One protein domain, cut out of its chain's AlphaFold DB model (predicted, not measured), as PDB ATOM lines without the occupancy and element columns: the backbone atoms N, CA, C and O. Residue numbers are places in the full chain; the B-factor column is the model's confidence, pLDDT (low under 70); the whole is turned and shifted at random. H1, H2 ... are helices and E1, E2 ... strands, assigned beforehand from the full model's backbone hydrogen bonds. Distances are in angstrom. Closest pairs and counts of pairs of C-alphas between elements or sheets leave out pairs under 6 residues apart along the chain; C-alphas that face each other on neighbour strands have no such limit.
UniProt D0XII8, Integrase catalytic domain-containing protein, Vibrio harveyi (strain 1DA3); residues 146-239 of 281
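Overview. This is residues 146 to 239 of the 281 residues of the protein "Integrase catalytic domain-containing protein" of Vibrio harveyi (strain 1DA3) (UniProt D0XII8). Two small antiparallel sheets, E1 E4 E5 E6 and E2 E3 E7, make a small, loosely closed barrel with the short helix H1 at one end. E6 runs on into E7 on one side, and on the other E1 comes near E2 without pairing; the long helix H2 grazes the smaller sheet from outside, and residues 233 to 239, of which 233 to 237 belong to H2, stick out. The printed part has 94 residues, with seven named strands and two named helices in the order E1 E2 E3 H1 E4 E5 E6 E7 H2, and its class is mixed, helices and strands. The whole is compact, with a radius of gyration of the C-alphas of 13.8 A and spans of 38 by 32 by 22 A.

Arrangement. E1, residues 146 to 150, is an edge strand and the antiparallel neighbour of E4, residues 179 to 184, with N 149 and O 180 at 2.9 A. E4, E5, residues 190 to 194, and E6, residues 197 to 199, form a meander, each strand the antiparallel neighbour of the one before. E4 and E5 are a hairpin, with N 181 and O 193 at 2.8 A. E5 and E6 are a hairpin too, with N 199 and O 192 at 2.8 A. From edge to edge of this sheet the strands' lines turn by 112 degrees. In the other sheet E2, residues 156 to 159, and E3, residues 162 to 166, are a hairpin, with N 157 and O 164 at 3.0 A. E3 is also the antiparallel neighbour of E7, residues 201 to 204, with N 165 and O 202 at 2.9 A. E6 runs on into E7 across a break of 1 residue, at 34 degrees. The closest C-alphas of E1 and E2, those of Lys 150 and Phe 157, are 6.6 A apart. H1, residues 172 to 175, is on neither sheet; its closest C-alphas with E3, those of Asn 172 and Ile 166, are 7.7 A apart. H2, residues 219 to 237, only grazes the sheet E2 E3 E7 with its residues 220 to 228; its closest C-alphas with E3, those of Ala 228 and Val 163, are 7.8 A apart. H2 is apart from E1, E4, E5, E6 and H1. In H2, 14 of 15 O i to N i+4 pairs are within hydrogen-bond range; H1 is too short for such a pair.

Along the chain. E1 begins at C-alpha 146, (7.817, -22.120, 5.529), and is 13.5 A long. E2 measures 10.0 A, E3 12.9 A and H1 5.3 A. E4 is 16.1 A long, from C-alpha 179 at (7.109, -33.424, 0.023). E5 measures 13.6 A, E6 6.2 A and E7 10.0 A. H2 is 27.7 A long and ends at C-alpha 237, (-21.573, -24.737, -2.665).

Size, cuts and confidence. The two C-alphas farthest apart, those of His 196 and Arg 237, are 40.2 A apart. The printed part has no cut. The link from E7 to H2, residues 205 to 218, is long; the other links are tight. Residues 213 to 219 stand free. The mean pLDDT of the printed part is 73.0, and residues 204 to 239 are under 70.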
ATOM      1  N   GLN A 146       7.508 -20.810   6.113       91.25
ATOM      2  CA  GLN A 146       7.817 -22.120   5.529       91.25
ATOM      3  C   GLN A 146       6.721 -23.143   5.816       91.25
ATOM      4  O   GLN A 146       6.397 -23.403   6.974       91.25
ATOM      5  N   GLU A 147       6.181 -23.782   4.783       88.69
ATOM      6  CA  GLU A 147       5.223 -24.881   4.939       88.69
ATOM      7  C   GLU A 147       5.564 -26.072   4.054       88.69
ATOM      8  O   GLU A 147       5.947 -25.922   2.899       88.69
ATOM      9  N   ILE A 148       5.374 -27.277   4.587       92.12
ATOM     10  CA  ILE A 148       5.541 -28.504   3.814       92.12
ATOM     11  C   ILE A 148       4.218 -28.839   3.120       92.12
ATOM     12  O   ILE A 148       3.136 -28.786   3.723       92.12
ATOM     13  N   ARG A 149       4.300 -29.187   1.836       91.94
ATOM     14  CA  ARG A 149       3.173 -29.628   1.012       91.94
ATOM     15  C   ARG A 149       3.540 -30.889   0.247       91.94
ATOM     16  O   ARG A 149       4.668 -31.045  -0.203       91.94
ATOM     17  N   LYS A 150       2.576 -31.795   0.110       93.69
ATOM     18  CA  LYS A 150       2.736 -33.033  -0.653       93.69
ATOM     19  C   LYS A 150       2.275 -32.817  -2.089       93.69
ATOM     20  O   LYS A 150       1.188 -32.277  -2.300       93.69
ATOM     21  N   LEU A 151       3.075 -33.262  -3.052       92.19
ATOM     22  CA  LEU A 151       2.731 -33.202  -4.467       92.19
ATOM     23  C   LEU A 151       1.702 -34.274  -4.849       92.19
ATOM     24  O   LEU A 151       1.726 -35.416  -4.380       92.19
ATOM     25  N   SER A 152       0.773 -33.905  -5.726       89.81
ATOM     26  CA  SER A 152      -0.184 -34.829  -6.336       89.81
ATOM     27  C   SER A 152       0.475 -35.680  -7.437       89.81
ATOM     28  O   SER A 152       1.630 -35.465  -7.808       89.81
ATOM     29  N   LYS A 153      -0.285 -36.618  -8.026       87.19
ATOM     30  CA  LYS A 153       0.136 -37.367  -9.232       87.19
ATOM     31  C   LYS A 153       0.465 -36.459 -10.420       87.19
ATOM     32  O   LYS A 153       1.252 -36.827 -11.283       87.19
ATOM     33  N   SER A 154      -0.125 -35.269 -10.437       85.50
ATOM     34  CA  SER A 154       0.030 -34.273 -11.494       85.50
ATOM     35  C   SER A 154       1.071 -33.209 -11.142       85.50
ATOM     36  O   SER A 154       1.122 -32.189 -11.820       85.50
ATOM     37  N   LEU A 155       1.880 -33.426 -10.093       88.44
ATOM     38  CA  LEU A 155       2.863 -32.469  -9.565       88.44
ATOM     39  C   LEU A 155       2.246 -31.120  -9.168       88.44
ATOM     40  O   LEU A 155       2.849 -30.059  -9.328       88.44
ATOM     41  N   THR A 156       1.027 -31.168  -8.632       87.88
ATOM     42  CA  THR A 156       0.331 -29.992  -8.108       87.88
ATOM     43  C   THR A 156       0.177 -30.050  -6.601       87.88
ATOM     44  O   THR A 156       0.099 -31.129  -6.010       87.88
ATOM     45  N   PHE A 157       0.054 -28.883  -5.982       87.75
ATOM     46  CA  PHE A 157      -0.438 -28.748  -4.617       87.75
ATOM     47  C   PHE A 157      -1.197 -27.433  -4.457       87.75
ATOM     48  O   PHE A 157      -1.112 -26.534  -5.293       87.75
ATOM     49  N   GLN A 158      -1.948 -27.320  -3.364       82.81
ATOM     50  CA  GLN A 158      -2.638 -26.091  -3.004       82.81
ATOM     51  C   GLN A 158      -1.937 -25.415  -1.826       82.81
ATOM     52  O   GLN A 158      -1.673 -26.034  -0.786       82.81
ATOM     53  N   TYR A 159      -1.689 -24.119  -1.968       83.12
ATOM     54  CA  TYR A 159      -1.203 -23.266  -0.896       83.12
ATOM     55  C   TYR A 159      -1.960 -21.945  -0.932       83.12
ATOM     56  O   TYR A 159      -2.146 -21.356  -1.987       83.12
ATOM     57  N   ASP A 160      -2.487 -21.541   0.223       79.81
ATOM     58  CA  ASP A 160      -3.287 -20.323   0.369       79.81
ATOM     59  C   ASP A 160      -4.361 -20.118  -0.726       79.81
ATOM     60  O   ASP A 160      -4.501 -19.053  -1.314       79.81
ATOM     61  N   LYS A 161      -5.128 -21.185  -1.004       70.88
ATOM     62  CA  LYS A 161      -6.194 -21.256  -2.031       70.88
ATOM     63  C   LYS A 161      -5.752 -21.144  -3.491       70.88
ATOM     64  O   LYS A 161      -6.591 -21.305  -4.370       70.88
ATOM     65  N   VAL A 162      -4.466 -20.984  -3.743       75.25
ATOM     66  CA  VAL A 162      -3.877 -20.977  -5.078       75.25
ATOM     67  C   VAL A 162      -3.325 -22.367  -5.393       75.25
ATOM     68  O   VAL A 162      -2.819 -23.061  -4.502       75.25
ATOM     69  N   VAL A 163      -3.468 -22.811  -6.644       79.44
ATOM     70  CA  VAL A 163      -2.897 -24.085  -7.101       79.44
ATOM     71  C   VAL A 163      -1.565 -23.813  -7.778       79.44
ATOM     72  O   VAL A 163      -1.482 -23.040  -8.728       79.44
ATOM     73  N   TYR A 164      -0.535 -24.491  -7.289       84.06
ATOM     74  CA  TYR A 164       0.812 -24.436  -7.832       84.06
ATOM     75  C   TYR A 164       1.063 -25.723  -8.606       84.06
ATOM     76  O   TYR A 164       0.856 -26.819  -8.073       84.06
ATOM     77  N   LEU A 165       1.485 -25.588  -9.859       86.50
ATOM     78  CA  LEU A 165       1.864 -26.687 -10.742       86.50
ATOM     79  C   LEU A 165       3.372 -26.635 -10.970       86.50
ATOM     80  O   LEU A 165       3.860 -25.694 -11.592       86.50
ATOM     81  N   ILE A 166       4.101 -27.642 -10.494       89.00
ATOM     82  CA  ILE A 166       5.537 -27.764 -10.765       89.00
ATOM     83  C   ILE A 166       5.749 -28.072 -12.247       89.00
ATOM     84  O   ILE A 166       5.024 -28.881 -12.835       89.00
ATOM     85  N   GLU A 167       6.750 -27.435 -12.854       85.75
ATOM     86  CA  GLU A 167       7.081 -27.683 -14.252       85.75
ATOM     87  C   GLU A 167       7.509 -29.131 -14.492       85.75
ATOM     88  O   GLU A 167       8.246 -29.744 -13.712       85.75
ATOM     89  N   LEU A 168       7.026 -29.685 -15.602       81.00
ATOM     90  CA  LEU A 168       7.287 -31.063 -15.971       81.00
ATOM     91  C   LEU A 168       8.643 -31.177 -16.666       81.00
ATOM     92  O   LEU A 168       8.741 -31.023 -17.878       81.00
ATOM     93  N   THR A 169       9.666 -31.496 -15.885       86.38
ATOM     94  CA  THR A 169      10.979 -31.935 -16.373       86.38
ATOM     95  C   THR A 169      11.168 -33.419 -16.064       86.38
ATOM     96  O   THR A 169      10.501 -33.946 -15.169       86.38
ATOM     97  N   GLU A 170      12.068 -34.107 -16.773       83.94
ATOM     98  CA  GLU A 170      12.363 -35.530 -16.523       83.94
ATOM     99  C   GLU A 170      12.703 -35.795 -15.053       83.94
ATOM    100  O   GLU A 170      12.205 -36.741 -14.448       83.94
ATOM    101  N   GLU A 171      13.468 -34.901 -14.438       85.81
ATOM    102  CA  GLU A 171      13.833 -34.981 -13.028       85.81
ATOM    103  C   GLU A 171      12.630 -34.771 -12.100       85.81
ATOM    104  O   GLU A 171      12.475 -35.486 -11.109       85.81
ATOM    105  N   ASN A 172      11.742 -33.826 -12.427       87.69
ATOM    106  CA  ASN A 172      10.567 -33.527 -11.611       87.69
ATOM    107  C   ASN A 172       9.491 -34.620 -11.699       87.69
ATOM    108  O   ASN A 172       8.670 -34.724 -10.789       87.69
ATOM    109  N   THR A 173       9.492 -35.473 -12.735       84.00
ATOM    110  CA  THR A 173       8.541 -36.604 -12.831       84.00
ATOM    111  C   THR A 173       8.612 -37.542 -11.627       84.00
ATOM    112  O   THR A 173       7.599 -38.124 -11.244       84.00
ATOM    113  N   ARG A 174       9.787 -37.650 -10.999       89.00
ATOM    114  CA  ARG A 174      10.031 -38.513  -9.837       89.00
ATOM    115  C   ARG A 174       9.520 -37.913  -8.527       89.00
ATOM    116  O   ARG A 174       9.469 -38.617  -7.531       89.00
ATOM    117  N   LEU A 175       9.104 -36.645  -8.532       89.62
ATOM    118  CA  LEU A 175       8.617 -35.930  -7.347       89.62
ATOM    119  C   LEU A 175       7.129 -36.183  -7.058       89.62
ATOM    120  O   LEU A 175       6.527 -35.535  -6.201       89.62
ATOM    121  N   VAL A 176       6.493 -37.107  -7.775       90.69
ATOM    122  CA  VAL A 176       5.104 -37.490  -7.511       90.69
ATOM    123  C   VAL A 176       4.985 -38.035  -6.088       90.69
ATOM    124  O   VAL A 176       5.702 -38.950  -5.709       90.69
ATOM    125  N   HIS A 177       4.042 -37.490  -5.311       91.75
ATOM    126  CA  HIS A 177       3.818 -37.834  -3.899       91.75
ATOM    127  C   HIS A 177       4.940 -37.465  -2.923       91.75
ATOM    128  O   HIS A 177       4.787 -37.711  -1.725       91.75
ATOM    129  N   GLU A 178       5.981 -36.788  -3.394       94.12
ATOM    130  CA  GLU A 178       7.033 -36.247  -2.546       94.12
ATOM    131  C   GLU A 178       6.586 -34.979  -1.808       94.12
ATOM    132  O   GLU A 178       5.590 -34.328  -2.152       94.12
ATOM    133  N   HIS A 179       7.334 -34.632  -0.762       94.19
ATOM    134  CA  HIS A 179       7.109 -33.424   0.023       94.19
ATOM    135  C   HIS A 179       8.021 -32.298  -0.454       94.19
ATOM    136  O   HIS A 179       9.240 -32.442  -0.490       94.19
ATOM    137  N   VAL A 180       7.424 -31.154  -0.766       94.25
ATOM    138  CA  VAL A 180       8.122 -29.913  -1.105       94.25
ATOM    139  C   VAL A 180       7.936 -28.886   0.002       94.25
ATOM    140  O   VAL A 180       6.922 -28.876   0.706       94.25
ATOM    141  N   LYS A 181       8.921 -28.007   0.152       94.69
ATOM    142  CA  LYS A 181       8.866 -26.862   1.052       94.69
ATOM    143  C   LYS A 181       8.435 -25.629   0.263       94.69
ATOM    144  O   LYS A 181       9.052 -25.284  -0.737       94.69
ATOM    145  N   VAL A 182       7.387 -24.963   0.723       92.50
ATOM    146  CA  VAL A 182       6.927 -23.671   0.211       92.50
ATOM    147  C   VAL A 182       7.547 -22.579   1.071       92.50
ATOM    148  O   VAL A 182       7.399 -22.625   2.291       92.50
ATOM    149  N   LEU A 183       8.232 -21.631   0.437       91.69
ATOM    150  CA  LEU A 183       8.754 -20.406   1.033       91.69
ATOM    151  C   LEU A 183       7.837 -19.251   0.606       91.69
ATOM    152  O   LEU A 183       7.751 -18.963  -0.583       91.69
ATOM    153  N   ASP A 184       7.136 -18.626   1.552       88.31
ATOM    154  CA  ASP A 184       6.326 -17.413   1.347       88.31
ATOM    155  C   ASP A 184       7.075 -16.229   1.972       88.31
ATOM    156  O   ASP A 184       7.244 -16.145   3.194       88.31
ATOM    157  N   TYR A 185       7.643 -15.383   1.114       86.00
ATOM    158  CA  TYR A 185       8.526 -14.295   1.512       86.00
ATOM    159  C   TYR A 185       7.730 -13.082   2.022       86.00
ATOM    160  O   TYR A 185       6.573 -12.877   1.650       86.00
ATOM    161  N   PRO A 186       8.339 -12.213   2.849       75.94
ATOM    162  CA  PRO A 186       7.666 -11.019   3.356       75.94
ATOM    163  C   PRO A 186       7.186 -10.042   2.275       75.94
ATOM    164  O   PRO A 186       6.280  -9.273   2.547       75.94
ATOM    165  N   ASN A 187       7.748 -10.049   1.069       73.50
ATOM    166  CA  ASN A 187       7.271  -9.225  -0.048       73.50
ATOM    167  C   ASN A 187       6.096  -9.865  -0.823       73.50
ATOM    168  O   ASN A 187       5.518  -9.223  -1.696       73.50
ATOM    169  N   GLY A 188       5.714 -11.100  -0.483       74.25
ATOM    170  CA  GLY A 188       4.646 -11.859  -1.134       74.25
ATOM    171  C   GLY A 188       5.123 -12.824  -2.221       74.25
ATOM    172  O   GLY A 188       4.294 -13.565  -2.757       74.25
ATOM    173  N   ASP A 189       6.424 -12.856  -2.521       83.88
ATOM    174  CA  ASP A 189       6.985 -13.828  -3.455       83.88
ATOM    175  C   ASP A 189       6.866 -15.249  -2.897       83.88
ATOM    176  O   ASP A 189       6.899 -15.483  -1.684       83.88
ATOM    177  N   ILE A 190       6.760 -16.222  -3.802       87.38
ATOM    178  CA  ILE A 190       6.699 -17.640  -3.457       87.38
ATOM    179  C   ILE A 190       7.862 -18.363  -4.128       87.38
ATOM    180  O   ILE A 190       8.045 -18.264  -5.339       87.38
ATOM    181  N   ALA A 191       8.604 -19.156  -3.360       91.25
ATOM    182  CA  ALA A 191       9.519 -20.155  -3.901       91.25
ATOM    183  C   ALA A 191       9.128 -21.555  -3.429       91.25
ATOM    184  O   ALA A 191       8.600 -21.748  -2.334       91.25
ATOM    185  N   ILE A 192       9.403 -22.554  -4.263       93.38
ATOM    186  CA  ILE A 192       9.134 -23.956  -3.945       93.38
ATOM    187  C   ILE A 192      10.453 -24.706  -4.000       93.38
ATOM    188  O   ILE A 192      11.160 -24.646  -5.001       93.38
ATOM    189  N   VAL A 193      10.789 -25.399  -2.919       94.62
ATOM    190  CA  VAL A 193      12.085 -26.047  -2.730       94.62
ATOM    191  C   VAL A 193      11.902 -27.541  -2.505       94.62
ATOM    192  O   VAL A 193      11.085 -27.965  -1.684       94.62
ATOM    193  N   TYR A 194      12.701 -28.341  -3.205       93.88
ATOM    194  CA  TYR A 194      12.877 -29.765  -2.939       93.88
ATOM    195  C   TYR A 194      14.359 -30.053  -2.699       93.88
ATOM    196  O   TYR A 194      15.197 -29.789  -3.564       93.88
ATOM    197  N   GLY A 195      14.699 -30.550  -1.505       89.00
ATOM    198  CA  GLY A 195      16.093 -30.668  -1.069       89.00
ATOM    199  C   GLY A 195      16.791 -29.303  -1.075       89.00
ATOM    200  O   GLY A 195      16.390 -28.401  -0.344       89.00
ATOM    201  N   HIS A 196      17.799 -29.148  -1.936       86.88
ATOM    202  CA  HIS A 196      18.548 -27.898  -2.128       86.88
ATOM    203  C   HIS A 196      18.136 -27.119  -3.388       86.88
ATOM    204  O   HIS A 196      18.733 -26.092  -3.700       86.88
ATOM    205  N   ARG A 197      17.135 -27.598  -4.139       91.31
ATOM    206  CA  ARG A 197      16.776 -27.047  -5.449       91.31
ATOM    207  C   ARG A 197      15.481 -26.246  -5.398       91.31
ATOM    208  O   ARG A 197      14.454 -26.763  -4.957       91.31
ATOM    209  N   LYS A 198      15.512 -25.022  -5.935       92.31
ATOM    210  CA  LYS A 198      14.310 -24.234  -6.248       92.31
ATOM    211  C   LYS A 198      13.671 -24.782  -7.530       92.31
ATOM    212  O   LYS A 198      14.348 -24.951  -8.540       92.31
ATOM    213  N   LEU A 199      12.389 -25.123  -7.466       92.12
ATOM    214  CA  LEU A 199      11.624 -25.683  -8.575       92.12
ATOM    215  C   LEU A 199      10.910 -24.565  -9.334       92.12
ATOM    216  O   LEU A 199      10.305 -23.694  -8.714       92.12
ATOM    217  N   ALA A 200      10.931 -24.628 -10.665       90.19
ATOM    218  CA  ALA A 200      10.076 -23.794 -11.499       90.19
ATOM    219  C   ALA A 200       8.618 -24.269 -11.408       90.19
ATOM    220  O   ALA A 200       8.338 -25.472 -11.311       90.19
ATOM    221  N   PHE A 201       7.679 -23.326 -11.419       87.00
ATOM    222  CA  PHE A 201       6.258 -23.615 -11.280       87.00
ATOM    223  C   PHE A 201       5.393 -22.583 -11.998       87.00
ATOM    224  O   PHE A 201       5.819 -21.467 -12.281       87.00
ATOM    225  N   LYS A 202       4.140 -22.964 -12.246       80.69
ATOM    226  CA  LYS A 202       3.082 -22.093 -12.760       80.69
ATOM    227  C   LYS A 202       1.964 -21.972 -11.737       80.69
ATOM    228  O   LYS A 202       1.656 -22.928 -11.018       80.69
ATOM    229  N   ILE A 203       1.370 -20.788 -11.683       77.75
ATOM    230  CA  ILE A 203       0.299 -20.446 -10.754       77.75
ATOM    231  C   ILE A 203      -1.036 -20.529 -11.493       77.75
ATOM    232  O   ILE A 203      -1.174 -19.984 -12.582       77.75
ATOM    233  N   PHE A 204      -2.016 -21.193 -10.886       69.25
ATOM    234  CA  PHE A 204      -3.418 -21.112 -11.282       69.25
ATOM    235  C   PHE A 204      -4.198 -20.481 -10.132       69.25
ATOM    236  O   PHE A 204      -4.425 -21.121  -9.094       69.25
ATOM    237  N   ASP A 205      -4.561 -19.209 -10.301       58.00
ATOM    238  CA  ASP A 205      -5.402 -18.506  -9.341       58.00
ATOM    239  C   ASP A 205      -6.862 -18.953  -9.511       58.00
ATOM    240  O   ASP A 205      -7.416 -18.935 -10.605       58.00
ATOM    241  N   LYS A 206      -7.480 -19.393  -8.411       48.72
ATOM    242  CA  LYS A 206      -8.891 -19.806  -8.358       48.72
ATOM    243  C   LYS A 206      -9.845 -18.611  -8.192       48.72
ATOM    244  O   LYS A 206     -11.058 -18.814  -8.179       48.72
ATOM    245  N   LEU A 207      -9.319 -17.403  -7.966       40.31
ATOM    246  CA  LEU A 207     -10.100 -16.175  -7.782       40.31
ATOM    247  C   LEU A 207     -10.293 -15.386  -9.079       40.31
ATOM    248  O   LEU A 207     -11.293 -14.676  -9.199       40.31
ATOM    249  N   GLU A 208      -9.394 -15.530 -10.051       40.88
ATOM    250  CA  GLU A 208      -9.626 -15.021 -11.398       40.88
ATOM    251  C   GLU A 208     -10.600 -15.956 -12.123       40.88
ATOM    252  O   GLU A 208     -10.470 -17.180 -12.091       40.88
ATOM    253  N   HIS A 209     -11.628 -15.381 -12.749       37.75
ATOM    254  CA  HIS A 209     -12.511 -16.126 -13.640       37.75
ATOM    255  C   HIS A 209     -11.640 -16.760 -14.729       37.75
ATOM    256  O   HIS A 209     -11.088 -16.048 -15.567       37.75
ATOM    257  N   VAL A 210     -11.500 -18.086 -14.721       40.47
ATOM    258  CA  VAL A 210     -10.824 -18.802 -15.803       40.47
ATOM    259  C   VAL A 210     -11.662 -18.588 -17.063       40.47
ATOM    260  O   VAL A 210     -12.699 -19.227 -17.238       40.47
ATOM    261  N   GLN A 211     -11.254 -17.656 -17.929       37.84
ATOM    262  CA  GLN A 211     -11.862 -17.509 -19.247       37.84
ATOM    263  C   GLN A 211     -11.575 -18.784 -20.039       37.84
ATOM    264  O   GLN A 211     -10.434 -19.135 -20.335       37.84
ATOM    265  N   GLN A 212     -12.648 -19.507 -20.328       38.09
ATOM    266  CA  GLN A 212     -12.668 -20.869 -20.843       38.09
ATOM    267  C   GLN A 212     -12.323 -20.957 -22.346       38.09
ATOM    268  O   GLN A 212     -12.868 -21.799 -23.052       38.09
ATOM    269  N   THR A 213     -11.456 -20.081 -22.862       30.28
ATOM    270  CA  THR A 213     -11.251 -19.906 -24.313       30.28
ATOM    271  C   THR A 213      -9.832 -20.130 -24.821       30.28
ATOM    272  O   THR A 213      -9.622 -20.048 -26.029       30.28
ATOM    273  N   GLN A 214      -8.862 -20.513 -23.988       36.06
ATOM    274  CA  GLN A 214      -7.623 -21.073 -24.536       36.06
ATOM    275  C   GLN A 214      -7.789 -22.574 -24.774       36.06
ATOM    276  O   GLN A 214      -7.878 -23.370 -23.842       36.06
ATOM    277  N   ILE A 215      -7.827 -22.963 -26.047       41.03
ATOM    278  CA  ILE A 215      -7.563 -24.335 -26.483       41.03
ATOM    279  C   ILE A 215      -6.116 -24.634 -26.069       41.03
ATOM    280  O   ILE A 215      -5.199 -23.988 -26.570       41.03
ATOM    281  N   VAL A 216      -5.900 -25.542 -25.107       39.72
ATOM    282  CA  VAL A 216      -4.552 -25.827 -24.578       39.72
ATOM    283  C   VAL A 216      -4.140 -27.268 -24.852       39.72
ATOM    284  O   VAL A 216      -4.753 -28.211 -24.353       39.72
ATOM    285  N   ASP A 217      -3.037 -27.420 -25.583       38.62
ATOM    286  CA  ASP A 217      -2.471 -28.668 -26.121       38.62
ATOM    287  C   ASP A 217      -1.807 -29.605 -25.087       38.62
ATOM    288  O   ASP A 217      -0.932 -30.412 -25.401       38.62
ATOM    289  N   ASN A 218      -2.184 -29.531 -23.807       45.22
ATOM    290  CA  ASN A 218      -1.493 -30.277 -22.756       45.22
ATOM    291  C   ASN A 218      -2.458 -31.133 -21.924       45.22
ATOM    292  O   ASN A 218      -3.265 -30.625 -21.144       45.22
ATOM    293  N   LYS A 219      -2.325 -32.464 -22.040       48.94
ATOM    294  CA  LYS A 219      -3.148 -33.483 -21.349       48.94
ATOM    295  C   LYS A 219      -3.257 -33.271 -19.831       48.94
ATOM    296  O   LYS A 219      -4.230 -33.711 -19.220       48.94
ATOM    297  N   ARG A 220      -2.284 -32.594 -19.208       47.81
ATOM    298  CA  ARG A 220      -2.293 -32.277 -17.771       47.81
ATOM    299  C   ARG A 220      -3.042 -30.991 -17.441       47.81
ATOM    300  O   ARG A 220      -3.668 -30.937 -16.389       47.81
ATOM    301  N   LEU A 221      -3.057 -30.002 -18.337       51.28
ATOM    302  CA  LEU A 221      -3.829 -28.770 -18.150       51.28
ATOM    303  C   LEU A 221      -5.322 -29.070 -18.060       51.28
ATOM    304  O   LEU A 221      -5.980 -28.552 -17.171       51.28
ATOM    305  N   GLY A 222      -5.834 -29.999 -18.872       54.84
ATOM    306  CA  GLY A 222      -7.223 -30.449 -18.763       54.84
ATOM    307  C   GLY A 222      -7.558 -31.065 -17.397       54.84
ATOM    308  O   GLY A 222      -8.643 -30.842 -16.870       54.84
ATOM    309  N   GLN A 223      -6.625 -31.802 -16.781       56.41
ATOM    310  CA  GLN A 223      -6.819 -32.364 -15.439       56.41
ATOM    311  C   GLN A 223      -6.678 -31.310 -14.333       56.41
ATOM    312  O   GLN A 223      -7.443 -31.340 -13.375       56.41
ATOM    313  N   VAL A 224      -5.737 -30.370 -14.467       52.81
ATOM    314  CA  VAL A 224      -5.560 -29.248 -13.530       52.81
ATOM    315  C   VAL A 224      -6.766 -28.312 -13.576       52.81
ATOM    316  O   VAL A 224      -7.260 -27.928 -12.522       52.81
ATOM    317  N   LEU A 225      -7.293 -28.025 -14.768       55.16
ATOM    318  CA  LEU A 225      -8.508 -27.238 -14.974       55.16
ATOM    319  C   LEU A 225      -9.741 -27.962 -14.430       55.16
ATOM    320  O   LEU A 225     -10.493 -27.361 -13.673       55.16
ATOM    321  N   LYS A 226      -9.917 -29.265 -14.702       60.06
ATOM    322  CA  LYS A 226     -11.011 -30.058 -14.106       60.06
ATOM    323  C   LYS A 226     -10.932 -30.109 -12.580       60.06
ATOM    324  O   LYS A 226     -11.952 -29.982 -11.914       60.06
ATOM    325  N   PHE A 227      -9.733 -30.268 -12.019       59.66
ATOM    326  CA  PHE A 227      -9.522 -30.236 -10.572       59.66
ATOM    327  C   PHE A 227      -9.797 -28.843  -9.987       59.66
ATOM    328  O   PHE A 227     -10.418 -28.730  -8.932       59.66
ATOM    329  N   ALA A 228      -9.363 -27.778 -10.668       54.75
ATOM    330  CA  ALA A 228      -9.654 -26.404 -10.277       54.75
ATOM    331  C   ALA A 228     -11.165 -26.128 -10.304       54.75
ATOM    332  O   ALA A 228     -11.681 -25.602  -9.323       54.75
ATOM    333  N   GLN A 229     -11.863 -26.582 -11.348       58.41
ATOM    334  CA  GLN A 229     -13.304 -26.430 -11.546       58.41
ATOM    335  C   GLN A 229     -14.129 -27.218 -10.519       58.41
ATOM    336  O   GLN A 229     -14.998 -26.641  -9.874       58.41
ATOM    337  N   GLN A 230     -13.811 -28.497 -10.271       63.25
ATOM    338  CA  GLN A 230     -14.473 -29.295  -9.226       63.25
ATOM    339  C   GLN A 230     -14.335 -28.653  -7.844       63.25
ATOM    340  O   GLN A 230     -15.290 -28.592  -7.075       63.25
ATOM    341  N   GLN A 231     -13.144 -28.143  -7.534       58.06
ATOM    342  CA  GLN A 231     -12.903 -27.447  -6.276       58.06
ATOM    343  C   GLN A 231     -13.640 -26.104  -6.223       58.06
ATOM    344  O   GLN A 231     -14.145 -25.736  -5.168       58.06
ATOM    345  N   GLN A 232     -13.729 -25.377  -7.339       52.97
ATOM    346  CA  GLN A 232     -14.465 -24.116  -7.429       52.97
ATOM    347  C   GLN A 232     -15.959 -24.323  -7.167       52.97
ATOM    348  O   GLN A 232     -16.512 -23.638  -6.308       52.97
ATOM    349  N   GLU A 233     -16.570 -25.339  -7.779       59.88
ATOM    350  CA  GLU A 233     -17.953 -25.734  -7.492       59.88
ATOM    351  C   GLU A 233     -18.154 -26.131  -6.022       59.88
ATOM    352  O   GLU A 233     -19.161 -25.779  -5.407       59.88
ATOM    353  N   GLU A 234     -17.200 -26.850  -5.427       59.56
ATOM    354  CA  GLU A 234     -17.259 -27.252  -4.018       59.56
ATOM    355  C   GLU A 234     -17.162 -26.039  -3.069       59.56
ATOM    356  O   GLU A 234     -17.885 -25.958  -2.072       59.56
ATOM    357  N   PHE A 235     -16.328 -25.046  -3.398       51.34
ATOM    358  CA  PHE A 235     -16.208 -23.794  -2.642       51.34
ATOM    359  C   PHE A 235     -17.425 -22.875  -2.795       51.34
ATOM    360  O   PHE A 235     -17.807 -22.219  -1.819       51.34
ATOM    361  N   GLU A 236     -18.030 -22.828  -3.984       57.19
ATOM    362  CA  GLU A 236     -19.265 -22.084  -4.252       57.19
ATOM    363  C   GLU A 236     -20.452 -22.689  -3.501       57.19
ATOM    364  O   GLU A 236     -21.168 -21.956  -2.817       57.19
ATOM    365  N   ARG A 237     -20.580 -24.024  -3.491       55.84
ATOM    366  CA  ARG A 237     -21.573 -24.737  -2.665       55.84
ATOM    367  C   ARG A 237     -21.402 -24.472  -1.167       55.84
ATOM    368  O   ARG A 237     -22.383 -24.474  -0.432       55.84
ATOM    369  N   GLN A 238     -20.175 -24.232  -0.700       55.31
ATOM    370  CA  GLN A 238     -19.874 -23.982   0.715       55.31
ATOM    371  C   GLN A 238     -19.875 -22.493   1.126       55.31
ATOM    372  O   GLN A 238     -19.591 -22.209   2.290       55.31
ATOM    373  N   GLN A 239     -20.144 -21.538   0.221       51.25
ATOM    374  CA  GLN A 239     -20.123 -20.080   0.479       51.25
ATOM    375  C   GLN A 239     -18.838 -19.545   1.173       51.25
ATOM    376  O   GLN A 239     -18.860 -18.545   1.890       51.25
TER     377      GLN A 239